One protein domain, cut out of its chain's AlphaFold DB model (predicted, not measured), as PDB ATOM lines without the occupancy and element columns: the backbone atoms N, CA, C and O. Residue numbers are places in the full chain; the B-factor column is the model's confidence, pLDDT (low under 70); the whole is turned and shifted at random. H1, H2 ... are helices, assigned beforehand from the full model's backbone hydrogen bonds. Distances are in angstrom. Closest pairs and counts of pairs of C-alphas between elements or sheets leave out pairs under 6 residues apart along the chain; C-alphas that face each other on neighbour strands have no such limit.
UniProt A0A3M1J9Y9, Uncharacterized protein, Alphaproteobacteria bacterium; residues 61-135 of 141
ATOM      1  N   TRP A  61     101.493 130.712 174.975       55.75
ATOM      2  CA  TRP A  61     102.880 130.271 174.940       55.75
ATOM      3  C   TRP A  61     103.090 128.767 174.758       55.75
ATOM      4  O   TRP A  61     104.094 128.391 174.169       55.75
ATOM      5  N   GLU A  62     102.199 127.902 175.240       62.31
ATOM      6  CA  GLU A  62     102.222 126.460 174.954       62.31
ATOM      7  C   GLU A  62     101.779 126.181 173.517       62.31
ATOM      8  O   GLU A  62     102.435 125.422 172.811       62.31
ATOM      9  N   ALA A  63     100.734 126.862 173.038       64.12
ATOM     10  CA  ALA A  63     100.272 126.727 171.658       64.12
ATOM     11  C   ALA A  63     101.308 127.247 170.641       64.12
ATOM     12  O   ALA A  63     101.580 126.590 169.639       64.12
ATOM     13  N   LEU A  64     101.939 128.396 170.913       60.88
ATOM     14  CA  LEU A  64     103.051 128.918 170.108       60.88
ATOM     15  C   LEU A  64     104.297 128.030 170.174       60.88
ATOM     16  O   LEU A  64     105.056 127.994 169.213       60.88
ATOM     17  N   ARG A  65     104.507 127.309 171.279       60.94
ATOM     18  CA  ARG A  65     105.637 126.385 171.447       60.94
ATOM     19  C   ARG A  65     105.446 125.093 170.647       60.94
ATOM     20  O   ARG A  65     106.414 124.630 170.051       60.94
ATOM     21  N   ASP A  66     104.218 124.577 170.556       65.44
ATOM     22  CA  ASP A  66     103.868 123.410 169.727       65.44
ATOM     23  C   ASP A  66     103.956 123.712 168.216       65.44
ATOM     24  O   ASP A  66     104.283 122.832 167.420       65.44
ATOM     25  N   MET A  67     103.714 124.964 167.806       66.19
ATOM     26  CA  MET A  67     103.817 125.408 166.404       66.19
ATOM     27  C   MET A  67     105.266 125.624 165.916       66.19
ATOM     28  O   MET A  67     105.485 125.928 164.741       66.19
ATOM     29  N   GLY A  68     106.264 125.445 166.788       68.88
ATOM     30  CA  GLY A  68     107.672 125.701 166.490       68.88
ATOM     31  C   GLY A  68     108.043 127.189 166.532       68.88
ATOM     32  O   GLY A  68     107.279 128.036 166.986       68.88
ATOM     33  N   ILE A  69     109.255 127.530 166.080       72.88
ATOM     34  CA  ILE A  69     109.751 128.917 166.136       72.88
ATOM     35  C   ILE A  69     108.919 129.795 165.181       72.88
ATOM     36  O   ILE A  69     108.897 129.495 163.979       72.88
ATOM     37  N   PRO A  70     108.278 130.880 165.662       81.19
ATOM     38  CA  PRO A  70     107.529 131.810 164.817       81.19
ATOM     39  C   PRO A  70     108.406 132.467 163.746       81.19
ATOM     40  O   PRO A  70     109.580 132.732 163.997       81.19
ATOM     41  N   GLU A  71     107.843 132.789 162.577       82.25
ATOM     42  CA  GLU A  71     108.623 133.336 161.450       82.25
ATOM     43  C   GLU A  71     109.342 134.646 161.806       82.25
ATOM     44  O   GLU A  71     110.532 134.782 161.538       82.25
ATOM     45  N   TRP A  72     108.673 135.555 162.527       84.38
ATOM     46  CA  TRP A  72     109.290 136.800 163.003       84.38
ATOM     47  C   TRP A  72     110.532 136.543 163.866       84.38
ATOM     48  O   TRP A  72     111.502 137.295 163.806       84.38
ATOM     49  N   LYS A  73     110.537 135.453 164.645       85.38
ATOM     50  CA  LYS A  73     111.677 135.086 165.486       85.38
ATOM     51  C   LYS A  73     112.780 134.416 164.674       85.38
ATOM     52  O   LYS A  73     113.949 134.597 164.993       85.38
ATOM     53  N   ARG A  74     112.443 133.671 163.617       85.81
ATOM     54  CA  ARG A  74     113.445 133.124 162.684       85.81
ATOM     55  C   ARG A  74     114.189 134.235 161.962       85.81
ATOM     56  O   ARG A  74     115.401 134.134 161.794       85.81
ATOM     57  N   GLU A  75     113.480 135.280 161.550       88.81
ATOM     58  CA  GLU A  75     114.084 136.444 160.905       88.81
ATOM     59  C   GLU A  75     115.037 137.177 161.857       88.81
ATOM     60  O   GLU A  75     116.196 137.390 161.508       88.81
ATOM     61  N   ASP A  76     114.607 137.416 163.097       91.00
ATOM     62  CA  ASP A  76     115.433 137.998 164.164       91.00
ATOM     63  C   ASP A  76     116.709 137.168 164.431       91.00
ATOM     64  O   ASP A  76     117.828 137.682 164.410       91.00
ATOM     65  N   LEU A  77     116.577 135.842 164.560       89.69
ATOM     66  CA  LEU A  77     117.725 134.937 164.721       89.69
ATOM     67  C   LEU A  77     118.661 134.945 163.502       89.69
ATOM     68  O   LEU A  77     119.876 134.792 163.648       89.69
ATOM     69  N   ARG A  78     118.117 135.117 162.294       90.62
ATOM     70  CA  ARG A  78     118.896 135.203 161.053       90.62
ATOM     71  C   ARG A  78     119.673 136.516 160.974       90.62
ATOM     72  O   ARG A  78     120.803 136.515 160.482       90.62
ATOM     73  N   GLU A  79     119.108 137.618 161.456       92.38
ATOM     74  CA  GLU A  79     119.831 138.884 161.596       92.38
ATOM     75  C   GLU A  79     120.940 138.787 162.643       92.38
ATOM     76  O   GLU A  79     122.077 139.180 162.369       92.38
ATOM     77  N   ASP A  80     120.652 138.194 163.801       90.50
ATOM     78  CA  ASP A  80     121.641 137.985 164.858       90.50
ATOM     79  C   ASP A  80     122.807 137.108 164.394       90.50
ATOM     80  O   ASP A  80     123.971 137.419 164.661       90.50
ATOM     81  N   ALA A  81     122.532 136.066 163.610       91.56
ATOM     82  CA  ALA A  81     123.566 135.208 163.042       91.56
ATOM     83  C   ALA A  81     124.569 135.971 162.152       91.56
ATOM     84  O   ALA A  81     125.750 135.599 162.085       91.56
ATOM     85  N   ARG A  82     124.130 137.066 161.508       91.88
ATOM     86  CA  ARG A  82     124.970 137.936 160.665       91.88
ATOM     87  C   ARG A  82     125.859 138.890 161.456       91.88
ATOM     88  O   ARG A  82     126.839 139.385 160.902       91.88
ATOM     89  N   ARG A  83     125.565 139.136 162.737       88.69
ATOM     90  CA  ARG A  83     126.312 140.085 163.586       88.69
ATOM     91  C   ARG A  83     127.700 139.586 163.996       88.69
ATOM     92  O   ARG A  83     128.489 140.367 164.529       88.69
ATOM     93  N   SER A  84     128.026 138.316 163.740       79.38
ATOM     94  CA  SER A  84     129.351 137.763 164.036       79.38
ATOM     95  C   SER A  84     130.447 138.487 163.257       79.38
ATOM     96  O   SER A  84     130.440 138.520 162.027       79.38
ATOM     97  N   ARG A  85     131.417 139.039 163.991       77.81
ATOM     98  CA  ARG A  85     132.589 139.733 163.429       77.81
ATOM     99  C   ARG A  85     133.757 138.798 163.127       77.81
ATOM    100  O   ARG A  85     134.719 139.218 162.492       77.81
ATOM    101  N   THR A  86     133.690 137.554 163.591       88.88
ATOM    102  CA  THR A  86     134.748 136.553 163.443       88.88
ATOM    103  C   THR A  86     134.268 135.367 162.617       88.88
ATOM    104  O   THR A  86     133.083 135.025 162.627       88.88
ATOM    105  N   LEU A  87     135.213 134.749 161.908       91.94
ATOM    106  CA  LEU A  87     135.031 133.480 161.210       91.94
ATOM    107  C   LEU A  87     135.567 132.346 162.083       91.94
ATOM    108  O   LEU A  87     136.627 132.490 162.697       91.94
ATOM    109  N   ASP A  88     134.867 131.218 162.092       93.00
ATOM    110  CA  ASP A  88     135.365 129.988 162.691       93.00
ATOM    111  C   ASP A  88     136.634 129.541 161.932       93.00
ATOM    112  O   ASP A  88     136.722 129.699 160.705       93.00
ATOM    113  N   PRO A  89     137.638 128.982 162.632       93.88
ATOM    114  CA  PRO A  89     138.929 128.644 162.033       93.88
ATOM    115  C   PRO A  89     138.808 127.617 160.901       93.88
ATOM    116  O   PRO A  89     139.567 127.673 159.933       93.88
ATOM    117  N   ASP A  90     137.828 126.717 160.982       94.38
ATOM    118  CA  ASP A  90     137.580 125.684 159.982       94.38
ATOM    119  C   ASP A  90     136.988 126.232 158.672       94.38
ATOM    120  O   ASP A  90     137.289 125.713 157.597       94.38
ATOM    121  N   ILE A  91     136.206 127.311 158.745       93.25
ATOM    122  CA  ILE A  91     135.700 128.056 157.586       93.25
ATOM    123  C   ILE A  91     136.788 129.000 157.054       93.25
ATOM    124  O   ILE A  91     136.984 129.134 155.841       93.25
ATOM    125  N   ALA A  92     137.553 129.631 157.948       93.25
ATOM    126  CA  ALA A  92     138.632 130.542 157.582       93.25
ATOM    127  C   ALA A  92     139.715 129.845 156.737       93.25
ATOM    128  O   ALA A  92     140.150 130.406 155.725       93.25
ATOM    129  N   GLN A  93     140.082 128.605 157.081       95.56
ATOM    130  CA  GLN A  93     141.103 127.820 156.372       95.56
ATOM    131  C   GLN A  93     140.699 127.358 154.958       95.56
ATOM    132  O   GLN A  93     141.558 126.909 154.199       95.56
ATOM    133  N   MET A  94     139.425 127.469 154.560       94.81
ATOM    134  CA  MET A  94     138.960 127.005 153.246       94.81
ATOM    135  C   MET A  94     139.550 127.856 152.111       94.81
ATOM    136  O   MET A  94     139.128 128.983 151.877       94.81
ATOM    137  N   LYS A  95     140.548 127.346 151.383       90.81
ATOM    138  CA  LYS A  95     141.274 128.131 150.361       90.81
ATOM    139  C   LYS A  95     140.494 128.352 149.060       90.81
ATOM    140  O   LYS A  95     140.759 129.319 148.360       90.81
ATOM    141  N   SER A  96     139.544 127.475 148.747       93.69
ATOM    142  CA  SER A  96     138.780 127.486 147.490       93.69
ATOM    143  C   SER A  96     137.581 128.437 147.486       93.69
ATOM    144  O   SER A  96     136.961 128.629 146.444       93.69
ATOM    145  N   LEU A  97     137.232 129.023 148.633       94.00
ATOM    146  CA  LEU A  97     136.025 129.828 148.785       94.00
ATOM    147  C   LEU A  97     136.350 131.313 148.880       94.00
ATOM    148  O   LEU A  97     137.269 131.726 149.594       94.00
ATOM    149  N   SER A  98     135.536 132.125 148.208       94.94
ATOM    150  CA  SER A  98     135.567 133.574 148.381       94.94
ATOM    151  C   SER A  98     135.187 133.953 149.815       94.94
ATOM    152  O   SER A  98     134.454 133.233 150.499       94.94
ATOM    153  N   LEU A  99     135.646 135.119 150.276       92.12
ATOM    154  CA  LEU A  99     135.305 135.619 151.611       92.12
ATOM    155  C   LEU A  99     133.783 135.719 151.814       92.12
ATOM    156  O   LEU A  99     133.280 135.354 152.870       92.12
ATOM    157  N   GLY A 100     133.037 136.141 150.786       93.62
ATOM    158  CA  GLY A 100     131.574 136.201 150.844       93.62
ATOM    159  C   GLY A 100     130.919 134.829 151.033       93.62
ATOM    160  O   GLY A 100     129.967 134.711 151.801       93.62
ATOM    161  N   ALA A 101     131.448 133.782 150.391       94.44
ATOM    162  CA  ALA A 101     130.973 132.413 150.594       94.44
ATOM    163  C   ALA A 101     131.258 131.925 152.024       94.44
ATOM    164  O   ALA A 101     130.364 131.387 152.673       94.44
ATOM    165  N   LYS A 102     132.455 132.206 152.554       95.00
ATOM    166  CA  LYS A 102     132.816 131.898 153.950       95.00
ATOM    167  C   LYS A 102     131.896 132.584 154.955       95.00
ATOM    168  O   LYS A 102     131.431 131.945 155.892       95.00
ATOM    169  N   MET A 103     131.592 133.863 154.740       94.56
ATOM    170  CA  MET A 103     130.671 134.609 155.602       94.56
ATOM    171  C   MET A 103     129.264 134.008 155.575       94.56
ATOM    172  O   MET A 103     128.668 133.834 156.632       94.56
ATOM    173  N   ARG A 104     128.751 133.614 154.399       93.50
ATOM    174  CA  ARG A 104     127.447 132.932 154.303       93.50
ATOM    175  C   ARG A 104     127.425 131.620 155.085       93.50
ATOM    176  O   ARG A 104     126.498 131.417 155.858       93.50
ATOM    177  N   MET A 105     128.461 130.791 154.942       94.75
ATOM    178  CA  MET A 105     128.587 129.540 155.700       94.75
ATOM    179  C   MET A 105     128.652 129.786 157.211       94.75
ATOM    180  O   MET A 105     128.031 129.065 157.985       94.75
ATOM    181  N   GLN A 106     129.379 130.823 157.640       95.19
ATOM    182  CA  GLN A 106     129.437 131.205 159.048       95.19
ATOM    183  C   GLN A 106     128.062 131.636 159.567       95.19
ATOM    184  O   GLN A 106     127.673 131.242 160.662       95.19
ATOM    185  N   TRP A 107     127.326 132.447 158.804       94.94
ATOM    186  CA  TRP A 107     125.999 132.919 159.197       94.94
ATOM    187  C   TRP A 107     124.994 131.777 159.300       94.94
ATOM    188  O   TRP A 107     124.242 131.725 160.265       94.94
ATOM    189  N   GLU A 108     125.010 130.846 158.351       94.12
ATOM    190  CA  GLU A 108     124.162 129.653 158.387       94.12
ATOM    191  C   GLU A 108     124.456 128.807 159.630       94.12
ATOM    192  O   GLU A 108     123.572 128.558 160.446       94.12
ATOM    193  N   ARG A 109     125.734 128.511 159.882       93.88
ATOM    194  CA  ARG A 109     126.140 127.761 161.074       93.88
ATOM    195  C   ARG A 109     125.795 128.481 162.381       93.88
ATOM    196  O   ARG A 109     125.414 127.846 163.365       93.88
ATOM    197  N   ASN A 110     125.968 129.799 162.430       94.38
ATOM    198  CA  ASN A 110     125.609 130.595 163.602       94.38
ATOM    199  C   ASN A 110     124.102 130.557 163.855       94.38
ATOM    200  O   ASN A 110     123.690 130.422 165.005       94.38
ATOM    201  N   TYR A 111     123.297 130.651 162.797       93.62
ATOM    202  CA  TYR A 111     121.848 130.529 162.882       93.62
ATOM    203  C   TYR A 111     121.449 129.169 163.460       93.62
ATOM    204  O   TYR A 111     120.710 129.127 164.443       93.62
ATOM    205  N   ASP A 112     122.019 128.076 162.951       92.50
ATOM    206  CA  ASP A 112     121.728 126.727 163.448       92.50
ATOM    207  C   ASP A 112     122.070 126.579 164.936       92.50
ATOM    208  O   ASP A 112     121.257 126.093 165.722       92.50
ATOM    209  N   ARG A 113     123.236 127.087 165.362       92.69
ATOM    210  CA  ARG A 113     123.641 127.093 166.779       92.69
ATOM    211  C   ARG A 113     122.682 127.899 167.657       92.69
ATOM    212  O   ARG A 113     122.424 127.508 168.797       92.69
ATOM    213  N   LEU A 114     122.183 129.034 167.166       90.75
ATOM    214  CA  LEU A 114     121.220 129.865 167.891       90.75
ATOM    215  C   LEU A 114     119.869 129.159 168.027       90.75
ATOM    216  O   LEU A 114     119.305 129.141 169.121       90.75
ATOM    217  N   VAL A 115     119.384 128.539 166.951       88.38
ATOM    218  CA  VAL A 115     118.154 127.737 166.949       88.38
ATOM    219  C   VAL A 115     118.276 126.569 167.922       88.38
ATOM    220  O   VAL A 115     117.415 126.385 168.778       88.38
ATOM    221  N   GLU A 116     119.373 125.818 167.858       88.56
ATOM    222  CA  GLU A 116     119.613 124.680 168.741       88.56
ATOM    223  C   GLU A 116     119.691 125.111 170.214       88.56
ATOM    224  O   GLU A 116     119.136 124.455 171.096       88.56
ATOM    225  N   ARG A 117     120.341 126.249 170.499       88.06
ATOM    226  CA  ARG A 117     120.385 126.822 171.849       88.06
ATOM    227  C   ARG A 117     118.989 127.209 172.336       88.06
ATOM    228  O   ARG A 117     118.671 126.931 173.490       88.06
ATOM    229  N   ALA A 118     118.166 127.816 171.481       85.50
ATOM    230  CA  ALA A 118     116.795 128.181 171.824       85.50
ATOM    231  C   ALA A 118     115.931 126.942 172.118       85.50
ATOM    232  O   ALA A 118     115.178 126.937 173.092       85.50
ATOM    233  N   MET A 119     116.086 125.870 171.334       83.50
ATOM    234  CA  MET A 119     115.398 124.597 171.577       83.50
ATOM    235  C   MET A 119     115.845 123.949 172.892       83.50
ATOM    236  O   MET A 119     115.008 123.609 173.720       83.50
ATOM    237  N   ARG A 120     117.153 123.875 173.160       86.62
ATOM    238  CA  ARG A 120     117.660 123.347 174.439       86.62
ATOM    239  C   ARG A 120     117.176 124.156 175.643       86.62
ATOM    240  O   ARG A 120     116.849 123.586 176.679       86.62
ATOM    241  N   GLN A 121     117.108 125.482 175.524       85.06
ATOM    242  CA  GLN A 121     116.564 126.337 176.581       85.06
ATOM    243  C   GLN A 121     115.074 126.081 176.825       85.06
ATOM    244  O   GLN A 121     114.647 126.074 177.979       85.06
ATOM    245  N   SER A 122     114.287 125.845 175.772       83.50
ATOM    246  CA  SER A 122     112.859 125.552 175.913       83.50
ATOM    247  C   SER A 122     112.611 124.173 176.539       83.50
ATOM    248  O   SER A 122     111.733 124.038 177.394       83.50
ATOM    249  N   GLU A 123     113.428 123.174 176.196       83.75
ATOM    250  CA  GLU A 123     113.414 121.847 176.818       83.75
ATOM    251  C   GLU A 123     113.788 121.909 178.300       83.75
ATOM    252  O   GLU A 123     113.064 121.374 179.140       83.75
ATOM    253  N   LEU A 124     114.863 122.619 178.649       84.44
ATOM    254  CA  LEU A 124     115.257 122.816 180.045       84.44
ATOM    255  C   LEU A 124     114.178 123.554 180.839       84.44
ATOM    256  O   LEU A 124     113.881 123.164 181.964       84.44
ATOM    257  N   ALA A 125     113.547 124.573 180.251       82.56
ATOM    258  CA  ALA A 125     112.425 125.263 180.879       82.56
ATOM    259  C   ALA A 125     111.237 124.319 181.121       82.56
ATOM    260  O   ALA A 125     110.603 124.399 182.169       82.56
ATOM    261  N   ARG A 126     110.964 123.387 180.194       81.25
ATOM    262  CA  ARG A 126     109.933 122.350 180.361       81.25
ATOM    263  C   ARG A 126     110.276 121.384 181.492       81.25
ATOM    264  O   ARG A 126     109.405 121.064 182.299       81.25
ATOM    265  N   MET A 127     111.517 120.907 181.547       83.88
ATOM    266  CA  MET A 127     111.967 120.015 182.618       83.88
ATOM    267  C   MET A 127     111.903 120.716 183.974       83.88
ATOM    268  O   MET A 127     111.397 120.138 184.928       83.88
ATOM    269  N   ARG A 128     112.329 121.983 184.032       84.38
ATOM    270  CA  ARG A 128     112.244 122.837 185.219       84.38
ATOM    271  C   ARG A 128     110.798 122.999 185.689       84.38
ATOM    272  O   ARG A 128     110.507 122.716 186.844       84.38
ATOM    273  N   SER A 129     109.877 123.374 184.799       83.19
ATOM    274  CA  SER A 129     108.465 123.541 185.169       83.19
ATOM    275  C   SER A 129     107.812 122.232 185.614       83.19
ATOM    276  O   SER A 129     107.007 122.234 186.538       83.19
ATOM    277  N   ALA A 130     108.148 121.111 184.965       85.94
ATOM    278  CA  ALA A 130     107.645 119.799 185.362       85.94
ATOM    279  C   ALA A 130     108.182 119.394 186.741       85.94
ATOM    280  O   ALA A 130     107.410 118.961 187.585       85.94
ATOM    281  N   PHE A 131     109.474 119.618 186.993       88.25
ATOM    282  CA  PHE A 131     110.106 119.329 188.274       88.25
ATOM    283  C   PHE A 131     109.421 120.053 189.440       88.25
ATOM    284  O   PHE A 131     109.041 119.394 190.401       88.25
ATOM    285  N   PHE A 132     109.202 121.369 189.341       87.38
ATOM    286  CA  PHE A 132     108.543 122.140 190.408       87.38
ATOM    287  C   PHE A 132     107.054 121.820 190.562       87.38
ATOM    288  O   PHE A 132     106.505 121.909 191.655       87.38
ATOM    289  N   ARG A 133     106.383 121.412 189.480       83.69
ATOM    290  CA  ARG A 133     105.002 120.928 189.567       83.69
ATOM    291  C   ARG A 133     104.920 119.599 190.321       83.69
ATOM    292  O   ARG A 133     103.980 119.393 191.081       83.69
ATOM    293  N   ASP A 134     105.874 118.706 190.077       90.25
ATOM    294  CA  ASP A 134     105.887 117.366 190.658       90.25
ATOM    295  C   ASP A 134     106.479 117.366 192.091       90.25
ATOM    296  O   ASP A 134     106.185 116.458 192.864       90.25
ATOM    297  N   ASN A 135     107.251 118.399 192.464       86.19
ATOM    298  CA  ASN A 135     107.877 118.586 193.783       86.19
ATOM    299  C   ASN A 135     107.505 119.968 194.369       86.19
ATOM    300  O   ASN A 135     108.296 120.911 194.280       86.19
TER     301      ASN A 135
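This is residues 61 to 135 of the 141 residues of an uncharacterized protein of Alphaproteobacteria bacterium (UniProt A0A3M1J9Y9). One long helix, H4, makes the length of a rod; H2 packs its residues 77 to 82 on it at a steep slant, short H3 packs near its beginning, and residues 123 to 135 stick out. The 75 printed residues hold four named helices, H1 to H4 in order, and no named strand: all helix. The whole is only just loose, close to extended, with a radius of gyration of the C-alphas of 16.8 A, spanning 55 by 25 by 17 A.

Start at H1, residues 61 to 66, which touches no helix. Next, H2, residues 71 to 82, touches H4, residues 99 to 134, with residues 77 to 82 alone, opposite ways at a steep tilt of 53 degrees; the closest C-alphas, of Ala 81 and Tyr 111, are 5.0 A apart. H3, residues 89 to 92, touches H4's residues 102 to 106 alone, closest at the C-alphas of Ile 91 and Lys 102, 6.0 A. Every O i to N i+4 pair is within hydrogen-bond range in H1 and H4, 7 of 8 in H2; H3 is too short for one.

Find C-alpha 61 at (102.880, 130.271, 174.940), where H1 begins; H2 measures 17.0 A. H4 runs 52.2 A to C-alpha 134 at (105.887, 117.366, 190.658).

The printed part has no cut and no long link; residues 61 to 68 are under pLDDT 70.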